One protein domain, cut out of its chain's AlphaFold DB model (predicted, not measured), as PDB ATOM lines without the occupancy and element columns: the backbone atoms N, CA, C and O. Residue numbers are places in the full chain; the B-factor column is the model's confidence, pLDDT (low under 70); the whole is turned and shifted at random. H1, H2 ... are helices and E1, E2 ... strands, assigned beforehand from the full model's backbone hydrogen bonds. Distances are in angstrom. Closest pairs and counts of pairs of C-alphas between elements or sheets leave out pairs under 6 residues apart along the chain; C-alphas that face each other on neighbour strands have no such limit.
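AT A GLANCE: This is residues 226 to 324 of the 324 residues of an uncharacterized protein of Azohydromonas caseinilytica (UniProt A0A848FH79). A twisted sheet of four antiparallel strands makes the middle of this domain, with H2 on one face and the short helices H3 and H4 on the other. H1 lies out at one end, only grazing the sheet, H5 packs on H4, and the first residues, 226 to 227, pair with E1 away from the sheet. The printed part has 99 residues, with five named helices and five named strands in the order H1 E1 H2 E2 H3 E3 H4 H5 E4 E5; the sheet runs E2 E5 E4 E3, and the class is mixed, helices and strands. The whole is compact, with a radius of gyration of the C-alphas of 12.8 A and spans of 38 by 29 by 18 A.

IN THESE COORDINATES: H1 is residues 233 to 236, 5.6 A long, from C-alpha 233 at (270.309, 178.946, 160.910). E1 is residues 242 to 244, 7.0 A, and H2 residues 246 to 251, 8.7 A. E2, residues 259 to 269, is 26.4 A long and bends by 55 degrees at residue 265. H3 is residues 270 to 273, 5.4 A; E3 residues 282 to 284, 6.4 A; H4 residues 286 to 291, 8.8 A; H5 residues 297 to 300, 4.9 A. E4 is residues 305 to 310, 16.7 A. E5, residues 315 to 323, is 23.6 A long, bends by 51 degrees at residue 318 and ends with C-alpha 323 at (254.469, 153.358, 171.598).

HOW THE PARTS SIT: E2 and E5 are antiparallel at 164 degrees, with N 263 and O 320 at 2.8 A. E4 and E5 form a hairpin at 165 degrees, with N 307 and O 319 at 2.8 A. E3 is antiparallel to E4 at 150 degrees, with N 282 and O 308 at 2.8 A. H2 has a height over the sheet of 8.0 A and is over none of its strands, only just, with two C-alphas on E5 and two on E4. On the opposite face H3, height 8.2 A, is only just over E5, with three C-alphas on it, and H4, height 9.1 A, is over E4 and stands up from the sheet at 51 degrees. H4 and H5 touch, the closest C-alphas being those of Cys 286 and Ala 300, 4.7 A. E1 pairs with no named strand. In H2 and H4 every O i to N i+4 pair is within hydrogen-bond range; H1, H3 and H5 are too short for such a pair.

THE WHOLE: The C-alphas farthest apart, those of Ala 235 and Arg 324, are 39.3 A apart. The printed part has no cut and no long link, and it ends at the chain's last residue. Its mean pLDDT is 83.6, with residues 230 to 236, 240 to 242 and 298 to 299 under 70.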
ATOM      1  N   TYR A 226     265.445 168.430 170.422       77.12
ATOM      2  CA  TYR A 226     265.877 168.619 169.036       77.12
ATOM      3  C   TYR A 226     265.641 170.089 168.656       77.12
ATOM      4  O   TYR A 226     264.862 170.792 169.301       77.12
ATOM      5  N   GLY A 227     266.282 170.576 167.608       75.00
ATOM      6  CA  GLY A 227     266.146 171.954 167.136       75.00
ATOM      7  C   GLY A 227     267.267 172.247 166.163       75.00
ATOM      8  O   GLY A 227     267.872 171.299 165.706       75.00
ATOM      9  N   GLU A 228     267.544 173.509 165.853       74.94
ATOM     10  CA  GLU A 228     268.864 173.947 165.368       74.94
ATOM     11  C   GLU A 228     269.562 173.025 164.345       74.94
ATOM     12  O   GLU A 228     270.740 172.695 164.468       74.94
ATOM     13  N   CYS A 229     268.838 172.595 163.314       73.25
ATOM     14  CA  CYS A 229     269.312 171.549 162.418       73.25
ATOM     15  C   CYS A 229     270.361 171.998 161.365       73.25
ATOM     16  O   CYS A 229     270.527 171.322 160.361       73.25
ATOM     17  N   ASN A 230     271.066 173.131 161.480       67.50
ATOM     18  CA  ASN A 230     272.092 173.531 160.490       67.50
ATOM     19  C   ASN A 230     273.033 174.624 161.020       67.50
ATOM     20  O   ASN A 230     272.713 175.310 161.973       67.50
ATOM     21  N   THR A 231     274.187 174.813 160.376       52.62
ATOM     22  CA  THR A 231     275.307 175.666 160.811       52.62
ATOM     23  C   THR A 231     275.076 177.146 160.661       52.62
ATOM     24  O   THR A 231     275.672 177.957 161.366       52.62
ATOM     25  N   GLN A 232     274.167 177.493 159.764       61.50
ATOM     26  CA  GLN A 232     273.848 178.865 159.435       61.50
ATOM     27  C   GLN A 232     272.334 179.021 159.482       61.50
ATOM     28  O   GLN A 232     271.686 179.171 158.447       61.50
ATOM     29  N   PHE A 233     271.761 178.951 160.690       58.62
ATOM     30  CA  PHE A 233     270.309 178.946 160.910       58.62
ATOM     31  C   PHE A 233     269.582 180.012 160.067       58.62
ATOM     32  O   PHE A 233     268.643 179.702 159.334       58.62
ATOM     33  N   ALA A 234     270.104 181.246 160.071       61.00
ATOM     34  CA  ALA A 234     269.548 182.377 159.330       61.00
ATOM     35  C   ALA A 234     269.593 182.208 157.800       61.00
ATOM     36  O   ALA A 234     268.643 182.590 157.121       61.00
ATOM     37  N   ALA A 235     270.656 181.609 157.252       63.38
ATOM     38  CA  ALA A 235     270.809 181.419 155.807       63.38
ATOM     39  C   ALA A 235     269.818 180.386 155.241       63.38
ATOM     40  O   ALA A 235     269.473 180.435 154.062       63.38
ATOM     41  N   TYR A 236     269.328 179.478 156.088       69.44
ATOM     42  CA  TYR A 236     268.442 178.383 155.691       69.44
ATOM     43  C   TYR A 236     267.017 178.498 156.242       69.44
ATOM     44  O   TYR A 236     266.231 177.557 156.120       69.44
ATOM     45  N   GLY A 237     266.669 179.643 156.840       71.19
ATOM     46  CA  GLY A 237     265.343 179.875 157.414       71.19
ATOM     47  C   GLY A 237     265.032 179.003 158.635       71.19
ATOM     48  O   GLY A 237     263.859 178.808 158.953       71.19
ATOM     49  N   ILE A 238     266.061 178.475 159.308       77.31
ATOM     50  CA  ILE A 238     265.919 177.784 160.590       77.31
ATOM     51  C   ILE A 238     265.900 178.830 161.703       77.31
ATOM     52  O   ILE A 238     266.767 179.700 161.783       77.31
ATOM     53  N   GLN A 239     264.910 178.743 162.585       77.81
ATOM     54  CA  GLN A 239     264.854 179.567 163.787       77.81
ATOM     55  C   GLN A 239     265.695 178.938 164.906       77.81
ATOM     56  O   GLN A 239     265.629 177.719 165.094       77.81
ATOM     57  N   PRO A 240     266.436 179.747 165.683       67.50
ATOM     58  CA  PRO A 240     267.234 179.249 166.798       67.50
ATOM     59  C   PRO A 240     266.367 178.658 167.920       67.50
ATOM     60  O   PRO A 240     265.180 178.973 168.074       67.50
ATOM     61  N   GLY A 241     266.999 177.823 168.741       66.06
ATOM     62  CA  GLY A 241     266.448 177.251 169.957       66.06
ATOM     63  C   GLY A 241     265.883 175.840 169.816       66.06
ATOM     64  O   GLY A 241     265.378 175.414 168.770       66.06
ATOM     65  N   PHE A 242     265.870 175.158 170.954       68.88
ATOM     66  CA  PHE A 242     265.502 173.756 171.096       68.88
ATOM     67  C   PHE A 242     264.035 173.546 171.462       68.88
ATOM     68  O   PHE A 242     263.332 174.445 171.936       68.88
ATOM     69  N   ARG A 243     263.561 172.324 171.221       76.88
ATOM     70  CA  ARG A 243     262.220 171.846 171.550       76.88
ATOM     71  C   ARG A 243     262.287 170.392 172.008       76.88
ATOM     72  O   ARG A 243     263.114 169.634 171.509       76.88
ATOM     73  N   PRO A 244     261.386 169.950 172.895       78.56
ATOM     74  CA  PRO A 244     261.310 168.538 173.245       78.56
ATOM     75  C   PRO A 244     260.868 167.715 172.027       78.56
ATOM     76  O   PRO A 244     259.979 168.150 171.285       78.56
ATOM     77  N   LYS A 245     261.431 166.518 171.835       85.50
ATOM     78  CA  LYS A 245     261.072 165.569 170.767       85.50
ATOM     79  C   LYS A 245     259.569 165.251 170.793       85.50
ATOM     80  O   LYS A 245     258.956 165.130 169.735       85.50
ATOM     81  N   THR A 246     258.913 165.262 171.961       88.06
ATOM     82  CA  THR A 246     257.445 165.148 172.091       88.06
ATOM     83  C   THR A 246     256.682 166.198 171.289       88.06
ATOM     84  O   THR A 246     255.550 165.940 170.876       88.06
ATOM     85  N   SER A 247     257.279 167.365 171.025       92.62
ATOM     86  CA  SER A 247     256.645 168.392 170.200       92.62
ATOM     87  C   SER A 247     256.443 167.947 168.747       92.62
ATOM     88  O   SER A 247     255.464 168.370 168.132       92.62
ATOM     89  N   LEU A 248     257.286 167.043 168.221       94.88
ATOM     90  CA  LEU A 248     257.102 166.421 166.902       94.88
ATOM     91  C   LEU A 248     255.790 165.635 166.860       94.88
ATOM     92  O   LEU A 248     254.999 165.768 165.932       94.88
ATOM     93  N   VAL A 249     255.532 164.856 167.910       96.00
ATOM     94  CA  VAL A 249     254.353 163.990 168.042       96.00
ATOM     95  C   VAL A 249     253.083 164.823 168.165       96.00
ATOM     96  O   VAL A 249     252.093 164.544 167.488       96.00
ATOM     97  N   THR A 250     253.120 165.887 168.971       95.88
ATOM     98  CA  THR A 250     251.986 166.813 169.073       95.88
ATOM     99  C   THR A 250     251.746 167.571 167.768       95.88
ATOM    100  O   THR A 250     250.594 167.789 167.406       95.88
ATOM    101  N   ALA A 251     252.806 167.931 167.031       96.25
ATOM    102  CA  ALA A 251     252.692 168.673 165.775       96.25
ATOM    103  C   ALA A 251     251.993 167.867 164.669       96.25
ATOM    104  O   ALA A 251     251.300 168.446 163.839       96.25
ATOM    105  N   VAL A 252     252.112 166.536 164.693       97.06
ATOM    106  CA  VAL A 252     251.390 165.627 163.785       97.06
ATOM    107  C   VAL A 252     250.050 165.140 164.358       97.06
ATOM    108  O   VAL A 252     249.501 164.141 163.895       97.06
ATOM    109  N   GLY A 253     249.528 165.813 165.391       95.88
ATOM    110  CA  GLY A 253     248.210 165.536 165.970       95.88
ATOM    111  C   GLY A 253     248.114 164.224 166.754       95.88
ATOM    112  O   GLY A 253     247.028 163.661 166.876       95.88
ATOM    113  N   ARG A 254     249.232 163.695 167.272       94.94
ATOM    114  CA  ARG A 254     249.258 162.437 168.034       94.94
ATOM    115  C   ARG A 254     249.433 162.672 169.536       94.94
ATOM    116  O   ARG A 254     249.988 163.671 169.980       94.94
ATOM    117  N   SER A 255     248.948 161.713 170.326       92.12
ATOM    118  CA  SER A 255     249.050 161.737 171.790       92.12
ATOM    119  C   SER A 255     250.430 161.295 172.271       92.12
ATOM    120  O   SER A 255     250.978 160.303 171.789       92.12
ATOM    121  N   ILE A 256     250.946 161.989 173.286       89.19
ATOM    122  CA  ILE A 256     252.193 161.638 173.980       89.19
ATOM    123  C   ILE A 256     251.984 160.612 175.106       89.19
ATOM    124  O   ILE A 256     252.953 160.084 175.636       89.19
ATOM    125  N   ARG A 257     250.730 160.308 175.485       85.38
ATOM    126  CA  ARG A 257     250.426 159.445 176.648       85.38
ATOM    127  C   ARG A 257     250.904 158.004 176.475       85.38
ATOM    128  O   ARG A 257     251.298 157.372 177.445       85.38
ATOM    129  N   SER A 258     250.851 157.487 175.251       81.25
ATOM    130  CA  SER A 258     251.233 156.108 174.935       81.25
ATOM    131  C   SER A 258     252.658 156.018 174.406       81.25
ATOM    132  O   SER A 258     252.961 155.086 173.670       81.25
ATOM    133  N   LEU A 259     253.500 157.022 174.650       85.19
ATOM    134  CA  LEU A 259     254.772 157.126 173.961       85.19
ATOM    135  C   LEU A 259     255.891 156.466 174.775       85.19
ATOM    136  O   LEU A 259     256.020 156.674 175.984       85.19
ATOM    137  N   ARG A 260     256.652 155.600 174.104       78.12
ATOM    138  CA  ARG A 260     257.790 154.870 174.667       78.12
ATOM    139  C   ARG A 260     259.098 155.508 174.239       78.12
ATOM    140  O   ARG A 260     259.936 155.740 175.100       78.12
ATOM    141  N   SER A 261     259.264 155.780 172.940       75.44
ATOM    142  CA  SER A 261     260.494 156.394 172.442       75.44
ATOM    143  C   SER A 261     260.313 157.278 171.201       75.44
ATOM    144  O   SER A 261     259.388 157.045 170.423       75.44
ATOM    145  N   ILE A 262     261.172 158.288 171.028       83.06
ATOM    146  CA  ILE A 262     261.323 159.100 169.808       83.06
ATOM    147  C   ILE A 262     262.803 159.146 169.439       83.06
ATOM    148  O   ILE A 262     263.561 159.870 170.075       83.06
ATOM    149  N   ASP A 263     263.193 158.416 168.402       78.94
ATOM    150  CA  ASP A 263     264.570 158.345 167.923       78.94
ATOM    151  C   ASP A 263     264.753 159.353 166.784       78.94
ATOM    152  O   ASP A 263     264.118 159.225 165.732       78.94
ATOM    153  N   LEU A 264     265.599 160.366 166.986       81.75
ATOM    154  CA  LEU A 264     265.918 161.351 165.951       81.75
ATOM    155  C   LEU A 264     266.939 160.743 164.983       81.75
ATOM    156  O   LEU A 264     268.089 160.534 165.342       81.75
ATOM    157  N   MET A 265     266.514 160.449 163.758       78.94
ATOM    158  CA  MET A 265     267.366 159.838 162.728       78.94
ATOM    159  C   MET A 265     268.049 160.886 161.855       78.94
ATOM    160  O   MET A 265     269.073 160.616 161.236       78.94
ATOM    161  N   GLY A 266     267.441 162.065 161.754       79.12
ATOM    162  CA  GLY A 266     267.926 163.140 160.913       79.12
ATOM    163  C   GLY A 266     267.352 164.484 161.325       79.12
ATOM    164  O   GLY A 266     266.194 164.594 161.728       79.12
ATOM    165  N   CYS A 267     268.191 165.503 161.215       83.00
ATOM    166  CA  CYS A 267     267.895 166.891 161.528       83.00
ATOM    167  C   CYS A 267     268.804 167.725 160.619       83.00
ATOM    168  O   CYS A 267     270.014 167.749 160.825       83.00
ATOM    169  N   ASN A 268     268.249 168.321 159.555       79.88
ATOM    170  CA  ASN A 268     268.974 169.288 158.714       79.88
ATOM    171  C   ASN A 268     268.105 170.522 158.353       79.88
ATOM    172  O   ASN A 268     266.929 170.594 158.705       79.88
ATOM    173  N   ALA A 269     268.643 171.473 157.592       81.44
ATOM    174  CA  ALA A 269     267.850 172.395 156.784       81.44
ATOM    175  C   ALA A 269     267.094 171.642 155.684       81.44
ATOM    176  O   ALA A 269     267.582 170.642 155.151       81.44
ATOM    177  N   ARG A 270     265.930 172.162 155.274       81.94
ATOM    178  CA  ARG A 270     265.137 171.577 154.176       81.94
ATOM    179  C   ARG A 270     265.953 171.399 152.893       81.94
ATOM    180  O   ARG A 270     265.822 170.376 152.232       81.94
ATOM    181  N   SER A 271     266.810 172.365 152.567       78.75
ATOM    182  CA  SER A 271     267.705 172.308 151.404       78.75
ATOM    183  C   SER A 271     268.615 171.075 151.413       78.75
ATOM    184  O   SER A 271     268.843 170.497 150.355       78.75
ATOM    185  N   GLY A 272     269.062 170.622 152.589       72.94
ATOM    186  CA  GLY A 272     269.913 169.438 152.744       72.94
ATOM    187  C   GLY A 272     269.208 168.102 152.474       72.94
ATOM    188  O   GLY A 272     269.884 167.111 152.223       72.94
ATOM    189  N   TRP A 273     267.870 168.069 152.491       77.94
ATOM    190  CA  TRP A 273     267.051 166.881 152.183       77.94
ATOM    191  C   TRP A 273     266.373 166.991 150.804       77.94
ATOM    192  O   TRP A 273     265.679 166.086 150.353       77.94
ATOM    193  N   GLY A 274     266.555 168.103 150.094       80.50
ATOM    194  CA  GLY A 274     265.956 168.298 148.780       80.50
ATOM    195  C   GLY A 274     264.418 168.405 148.782       80.50
ATOM    196  O   GLY A 274     263.757 168.455 149.825       80.50
ATOM    197  N   PRO A 275     263.811 168.490 147.586       82.88
ATOM    198  CA  PRO A 275     262.406 168.870 147.427       82.88
ATOM    199  C   PRO A 275     261.408 167.772 147.815       82.88
ATOM    200  O   PRO A 275     260.240 168.079 148.041       82.88
ATOM    201  N   ALA A 276     261.848 166.513 147.903       85.38
ATOM    202  CA  ALA A 276     260.985 165.389 148.265       85.38
ATOM    203  C   ALA A 276     260.585 165.389 149.754       85.38
ATOM    204  O   ALA A 276     259.631 164.708 150.124       85.38
ATOM    205  N   MET A 277     261.273 166.174 150.594       89.50
ATOM    206  CA  MET A 277     260.913 166.375 151.996       89.50
ATOM    207  C   MET A 277     259.616 167.206 152.106       89.50
ATOM    208  O   MET A 277     259.558 168.323 151.566       89.50
ATOM    209  N   PRO A 278     258.584 166.727 152.827       93.88
ATOM    210  CA  PRO A 278     257.339 167.462 153.003       93.88
ATOM    211  C   PRO A 278     257.562 168.834 153.633       93.88
ATOM    212  O   PRO A 278     258.350 168.997 154.566       93.88
ATOM    213  N   ALA A 279     256.812 169.830 153.161       93.31
ATOM    214  CA  ALA A 279     256.900 171.203 153.663       93.31
ATOM    215  C   ALA A 279     256.366 171.378 155.100       93.31
ATOM    216  O   ALA A 279     256.523 172.451 155.678       93.31
ATOM    217  N   LYS A 280     255.708 170.357 155.658       96.19
ATOM    218  CA  LYS A 280     255.198 170.302 157.031       96.19
ATOM    219  C   LYS A 280     255.474 168.918 157.607       96.19
ATOM    220  O   LYS A 280     255.590 167.963 156.846       96.19
ATOM    221  N   LEU A 281     255.551 168.802 158.930       97.69
ATOM    222  CA  LEU A 281     255.665 167.503 159.591       97.69
ATOM    223  C   LEU A 281     254.453 166.614 159.285       97.69
ATOM    224  O   LEU A 281     253.304 167.024 159.447       97.69
ATOM    225  N   GLU A 282     254.727 165.366 158.920       97.31
ATOM    226  CA  GLU A 282     253.735 164.327 158.676       97.31
ATOM    227  C   GLU A 282     254.097 163.046 159.426       97.31
ATOM    228  O   GLU A 282     255.269 162.683 159.533       97.31
ATOM    229  N   ALA A 283     253.084 162.313 159.894       97.06
ATOM    230  CA  ALA A 283     253.262 160.957 160.401       97.06
ATOM    231  C   ALA A 283     252.971 159.927 159.300       97.06
ATOM    232  O   ALA A 283     251.876 159.910 158.733       97.06
ATOM    233  N   ARG A 284     253.915 159.020 159.040       95.94
ATOM    234  CA  ARG A 284     253.796 157.943 158.045       95.94
ATOM    235  C   ARG A 284     254.235 156.602 158.620       95.94
ATOM    236  O   ARG A 284     254.869 156.532 159.671       95.94
ATOM    237  N   SER A 285     253.897 155.525 157.913       95.12
ATOM    238  CA  SER A 285     254.524 154.229 158.170       95.12
ATOM    239  C   SER A 285     256.025 154.340 157.914       95.12
ATOM    240  O   SER A 285     256.456 154.863 156.886       95.12
ATOM    241  N   CYS A 286     256.818 153.808 158.833       89.88
ATOM    242  CA  CYS A 286     258.258 153.712 158.672       89.88
ATOM    243  C   CYS A 286     258.645 152.865 157.446       89.88
ATOM    244  O   CYS A 286     259.555 153.211 156.695       89.88
ATOM    245  N   VAL A 287     257.887 151.804 157.158       90.38
ATOM    246  CA  VAL A 287     258.091 150.972 155.961       90.38
ATOM    247  C   VAL A 287     257.870 151.776 154.676       90.38
ATOM    248  O   VAL A 287     258.613 151.604 153.713       90.38
ATOM    249  N   TYR A 288     256.906 152.705 154.674       92.69
ATOM    250  CA  TYR A 288     256.691 153.595 153.531       92.69
ATOM    251  C   TYR A 288     257.916 154.480 153.279       92.69
ATOM    252  O   TYR A 288     258.432 154.477 152.167       92.69
ATOM    253  N   LEU A 289     258.438 155.164 154.304       88.69
ATOM    254  CA  LEU A 289     259.640 155.997 154.148       88.69
ATOM    255  C   LEU A 289     260.850 155.192 153.667       88.69
ATOM    256  O   LEU A 289     261.663 155.692 152.896       88.69
ATOM    257  N   SER A 290     260.938 153.922 154.062       87.00
ATOM    258  CA  SER A 290     261.968 153.034 153.540       87.00
ATOM    259  C   SER A 290     261.796 152.716 152.054       87.00
ATOM    260  O   SER A 290     262.771 152.757 151.307       87.00
ATOM    261  N   SER A 291     260.562 152.479 151.600       87.56
ATOM    262  CA  SER A 291     260.261 152.203 150.185       87.56
ATOM    263  C   SER A 291     260.611 153.358 149.242       87.56
ATOM    264  O   SER A 291     260.912 153.123 148.076       87.56
ATOM    265  N   ILE A 292     260.624 154.592 149.754       86.81
ATOM    266  CA  ILE A 292     261.001 155.798 149.004       86.81
ATOM    267  C   ILE A 292     262.441 156.261 149.293       86.81
ATOM    268  O   ILE A 292     262.791 157.397 148.993       86.81
ATOM    269  N   GLY A 293     263.274 155.398 149.887       83.88
ATOM    270  CA  GLY A 293     264.709 155.637 150.083       83.88
ATOM    271  C   GLY A 293     265.078 156.566 151.243       83.88
ATOM    272  O   GLY A 293     266.258 156.819 151.461       83.88
ATOM    273  N   TRP A 294     264.105 157.037 152.023       83.69
ATOM    274  CA  TRP A 294     264.329 157.961 153.140       83.69
ATOM    275  C   TRP A 294     264.724 157.272 154.445       83.69
ATOM    276  O   TRP A 294     265.104 157.937 155.405       83.69
ATOM    277  N   MET A 295     264.633 155.944 154.508       79.06
ATOM    278  CA  MET A 295     265.029 155.194 155.692       79.06
ATOM    279  C   MET A 295     265.541 153.797 155.358       79.06
ATOM    280  O   MET A 295     265.037 153.106 154.472       79.06
ATOM    281  N   ASN A 296     266.511 153.336 156.144       75.75
ATOM    282  CA  ASN A 296     266.995 151.968 156.062       75.75
ATOM    283  C   ASN A 296     265.866 150.956 156.402       75.75
ATOM    284  O   ASN A 296     265.237 151.095 157.456       75.75
ATOM    285  N   PRO A 297     265.627 149.914 155.580       73.56
ATOM    286  CA  PRO A 297     264.578 148.916 155.826       73.56
ATOM    287  C   PRO A 297     264.678 148.188 157.171       73.56
ATOM    288  O   PRO A 297     263.655 147.803 157.740       73.56
ATOM    289  N   LEU A 298     265.891 147.999 157.699       66.75
ATOM    290  CA  LEU A 298     266.113 147.380 159.007       66.75
ATOM    291  C   LEU A 298     265.705 148.321 160.144       66.75
ATOM    292  O   LEU A 298     265.089 147.880 161.112       66.75
ATOM    293  N   LEU A 299     265.984 149.621 160.006       67.19
ATOM    294  CA  LEU A 299     265.532 150.633 160.965       67.19
ATOM    295  C   LEU A 299     264.015 150.805 160.911       67.19
ATOM    296  O   LEU A 299     263.377 150.905 161.953       67.19
ATOM    297  N   ALA A 300     263.421 150.743 159.718       77.88
ATOM    298  CA  ALA A 300     261.988 150.928 159.514       77.88
ATOM    299  C   ALA A 300     261.108 149.994 160.356       77.88
ATOM    300  O   ALA A 300     260.012 150.373 160.760       77.88
ATOM    301  N   ARG A 301     261.584 148.774 160.625       79.06
ATOM    302  CA  ARG A 301     260.853 147.756 161.395       79.06
ATOM    303  C   ARG A 301     260.927 147.958 162.909       79.06
ATOM    304  O   ARG A 301     260.229 147.261 163.636       79.06
ATOM    305  N   ARG A 302     261.771 148.875 163.393       76.81
ATOM    306  CA  ARG A 302     261.981 149.125 164.829       76.81
ATOM    307  C   ARG A 302     260.966 150.088 165.443       76.81
ATOM    308  O   ARG A 302     261.020 150.281 166.654       76.81
ATOM    309  N   TYR A 303     260.114 150.708 164.630       85.56
ATOM    310  CA  TYR A 303     259.258 151.822 165.028       85.56
ATOM    311  C   TYR A 303     257.813 151.585 164.605       85.56
ATOM    312  O   TYR A 303     257.552 151.106 163.500       85.56
ATOM    313  N   ASP A 304     256.871 151.992 165.452       91.44
ATOM    314  CA  ASP A 304     255.441 151.900 165.155       91.44
ATOM    315  C   ASP A 304     255.026 152.869 164.041       91.44
ATOM    316  O   ASP A 304     254.141 152.579 163.235       91.44
ATOM    317  N   TYR A 305     255.642 154.052 164.008       96.31
ATOM    318  CA  TYR A 305     255.469 155.038 162.946       96.31
ATOM    319  C   TYR A 305     256.635 156.022 162.922       96.31
ATOM    320  O   TYR A 305     257.400 156.125 163.878       96.31
ATOM    321  N   CYS A 306     256.756 156.758 161.823       96.00
ATOM    322  CA  CYS A 306     257.800 157.749 161.626       96.00
ATOM    323  C   CYS A 306     257.175 159.130 161.438       96.00
ATOM    324  O   CYS A 306     256.068 159.259 160.907       96.00
ATOM    325  N   ILE A 307     257.888 160.155 161.884       97.06
ATOM    326  CA  ILE A 307     257.580 161.561 161.653       97.06
ATOM    327  C   ILE A 307     258.652 162.106 160.722       97.06
ATOM    328  O   ILE A 307     259.839 161.927 160.986       97.06
ATOM    329  N   TRP A 308     258.242 162.760 159.641       95.81
ATOM    330  CA  TRP A 308     259.173 163.391 158.712       95.81
ATOM    331  C   TRP A 308     258.605 164.685 158.129       95.81
ATOM    332  O   TRP A 308     257.387 164.858 158.083       95.81
ATOM    333  N   GLY A 309     259.473 165.597 157.700       94.88
ATOM    334  CA  GLY A 309     259.094 166.876 157.095       94.88
ATOM    335  C   GLY A 309     259.715 168.068 157.814       94.88
ATOM    336  O   GLY A 309     260.676 167.917 158.565       94.88
ATOM    337  N   VAL A 310     259.171 169.258 157.569       94.06
ATOM    338  CA  VAL A 310     259.689 170.511 158.134       94.06
ATOM    339  C   VAL A 310     258.821 170.995 159.296       94.06
ATOM    340  O   VAL A 310     257.597 171.093 159.171       94.06
ATOM    341  N   ASP A 311     259.439 171.272 160.443       94.06
ATOM    342  CA  ASP A 311     258.749 171.815 161.613       94.06
ATOM    343  C   ASP A 311     258.446 173.321 161.478       94.06
ATOM    344  O   ASP A 311     258.848 173.994 160.530       94.06
ATOM    345  N   ALA A 312     257.729 173.881 162.457       91.06
ATOM    346  CA  ALA A 312     257.368 175.303 162.462       91.06
ATOM    347  C   ALA A 312     258.572 176.263 162.585       91.06
ATOM    348  O   ALA A 312     258.402 177.468 162.418       91.06
ATOM    349  N   ARG A 313     259.764 175.744 162.895       88.12
ATOM    350  CA  ARG A 313     261.022 176.488 162.992       88.12
ATOM    351  C   ARG A 313     261.926 176.270 161.781       88.12
ATOM    352  O   ARG A 313     263.046 176.759 161.800       88.12
ATOM    353  N   GLY A 314     261.469 175.572 160.742       88.06
ATOM    354  CA  GLY A 314     262.259 175.321 159.535       88.06
ATOM    355  C   GLY A 314     263.203 174.117 159.630       88.06
ATOM    356  O   GLY A 314     263.935 173.853 158.676       88.06
ATOM    357  N   ASN A 315     263.175 173.355 160.728       87.94
ATOM    358  CA  ASN A 315     263.973 172.143 160.880       87.94
ATOM    359  C   ASN A 315     263.384 171.019 160.025       87.94
ATOM    360  O   ASN A 315     262.240 170.616 160.239       87.94
ATOM    361  N   ALA A 316     264.164 170.481 159.091       90.50
ATOM    362  CA  ALA A 316     263.829 169.254 158.384       90.50
ATOM    363  C   ALA A 316     264.234 168.059 159.250       90.50
ATOM    364  O   ALA A 316     265.414 167.844 159.520       90.50
ATOM    365  N   VAL A 317     263.241 167.299 159.705       91.56
ATOM    366  CA  VAL A 317     263.408 166.244 160.705       91.56
ATOM    367  C   VAL A 317     262.952 164.906 160.143       91.56
ATOM    368  O   VAL A 317     261.928 164.841 159.469       91.56
ATOM    369  N   LEU A 318     263.677 163.841 160.479       91.69
ATOM    370  CA  LEU A 318     263.236 162.454 160.369       91.69
ATOM    371  C   LEU A 318     263.369 161.796 161.746       91.69
ATOM    372  O   LEU A 318     264.457 161.768 162.321       91.69
ATOM    373  N   ALA A 319     262.270 161.265 162.275       91.12
ATOM    374  CA  ALA A 319     262.237 160.610 163.577       91.12
ATOM    375  C   ALA A 319     261.398 159.328 163.554       91.12
ATOM    376  O   ALA A 319     260.310 159.298 162.979       91.12
ATOM    377  N   GLY A 320     261.875 158.279 164.220       89.81
ATOM    378  CA  GLY A 320     261.118 157.053 164.475       89.81
ATOM    379  C   GLY A 320     260.452 157.104 165.842       89.81
ATOM    380  O   GLY A 320     261.049 157.574 166.805       89.81
ATOM    381  N   VAL A 321     259.213 156.627 165.951       91.81
ATOM    382  CA  VAL A 321     258.444 156.667 167.198       91.81
ATOM    383  C   VAL A 321     257.976 155.276 167.599       91.81
ATOM    384  O   VAL A 321     257.381 154.550 166.803       91.81
ATOM    385  N   ASN A 322     258.183 154.952 168.872       82.75
ATOM    386  CA  ASN A 322     257.657 153.766 169.527       82.75
ATOM    387  C   ASN A 322     256.593 154.125 170.564       82.75
ATOM    388  O   ASN A 322     256.750 155.061 171.353       82.75
ATOM    389  N   LYS A 323     255.532 153.333 170.608       86.00
ATOM    390  CA  LYS A 323     254.469 153.358 171.598       86.00
ATOM    391  C   LYS A 323     254.712 152.296 172.673       86.00
ATOM    392  O   LYS A 323     255.539 151.393 172.517       86.00
ATOM    393  N   ARG A 324     254.053 152.481 173.811       73.00
ATOM    394  CA  ARG A 324     253.967 151.488 174.884       73.00
ATOM    395  C   ARG A 324     252.953 150.416 174.525       73.00
ATOM    396  O   ARG A 324     251.926 150.791 173.917       73.00
TER     397      ARG A 324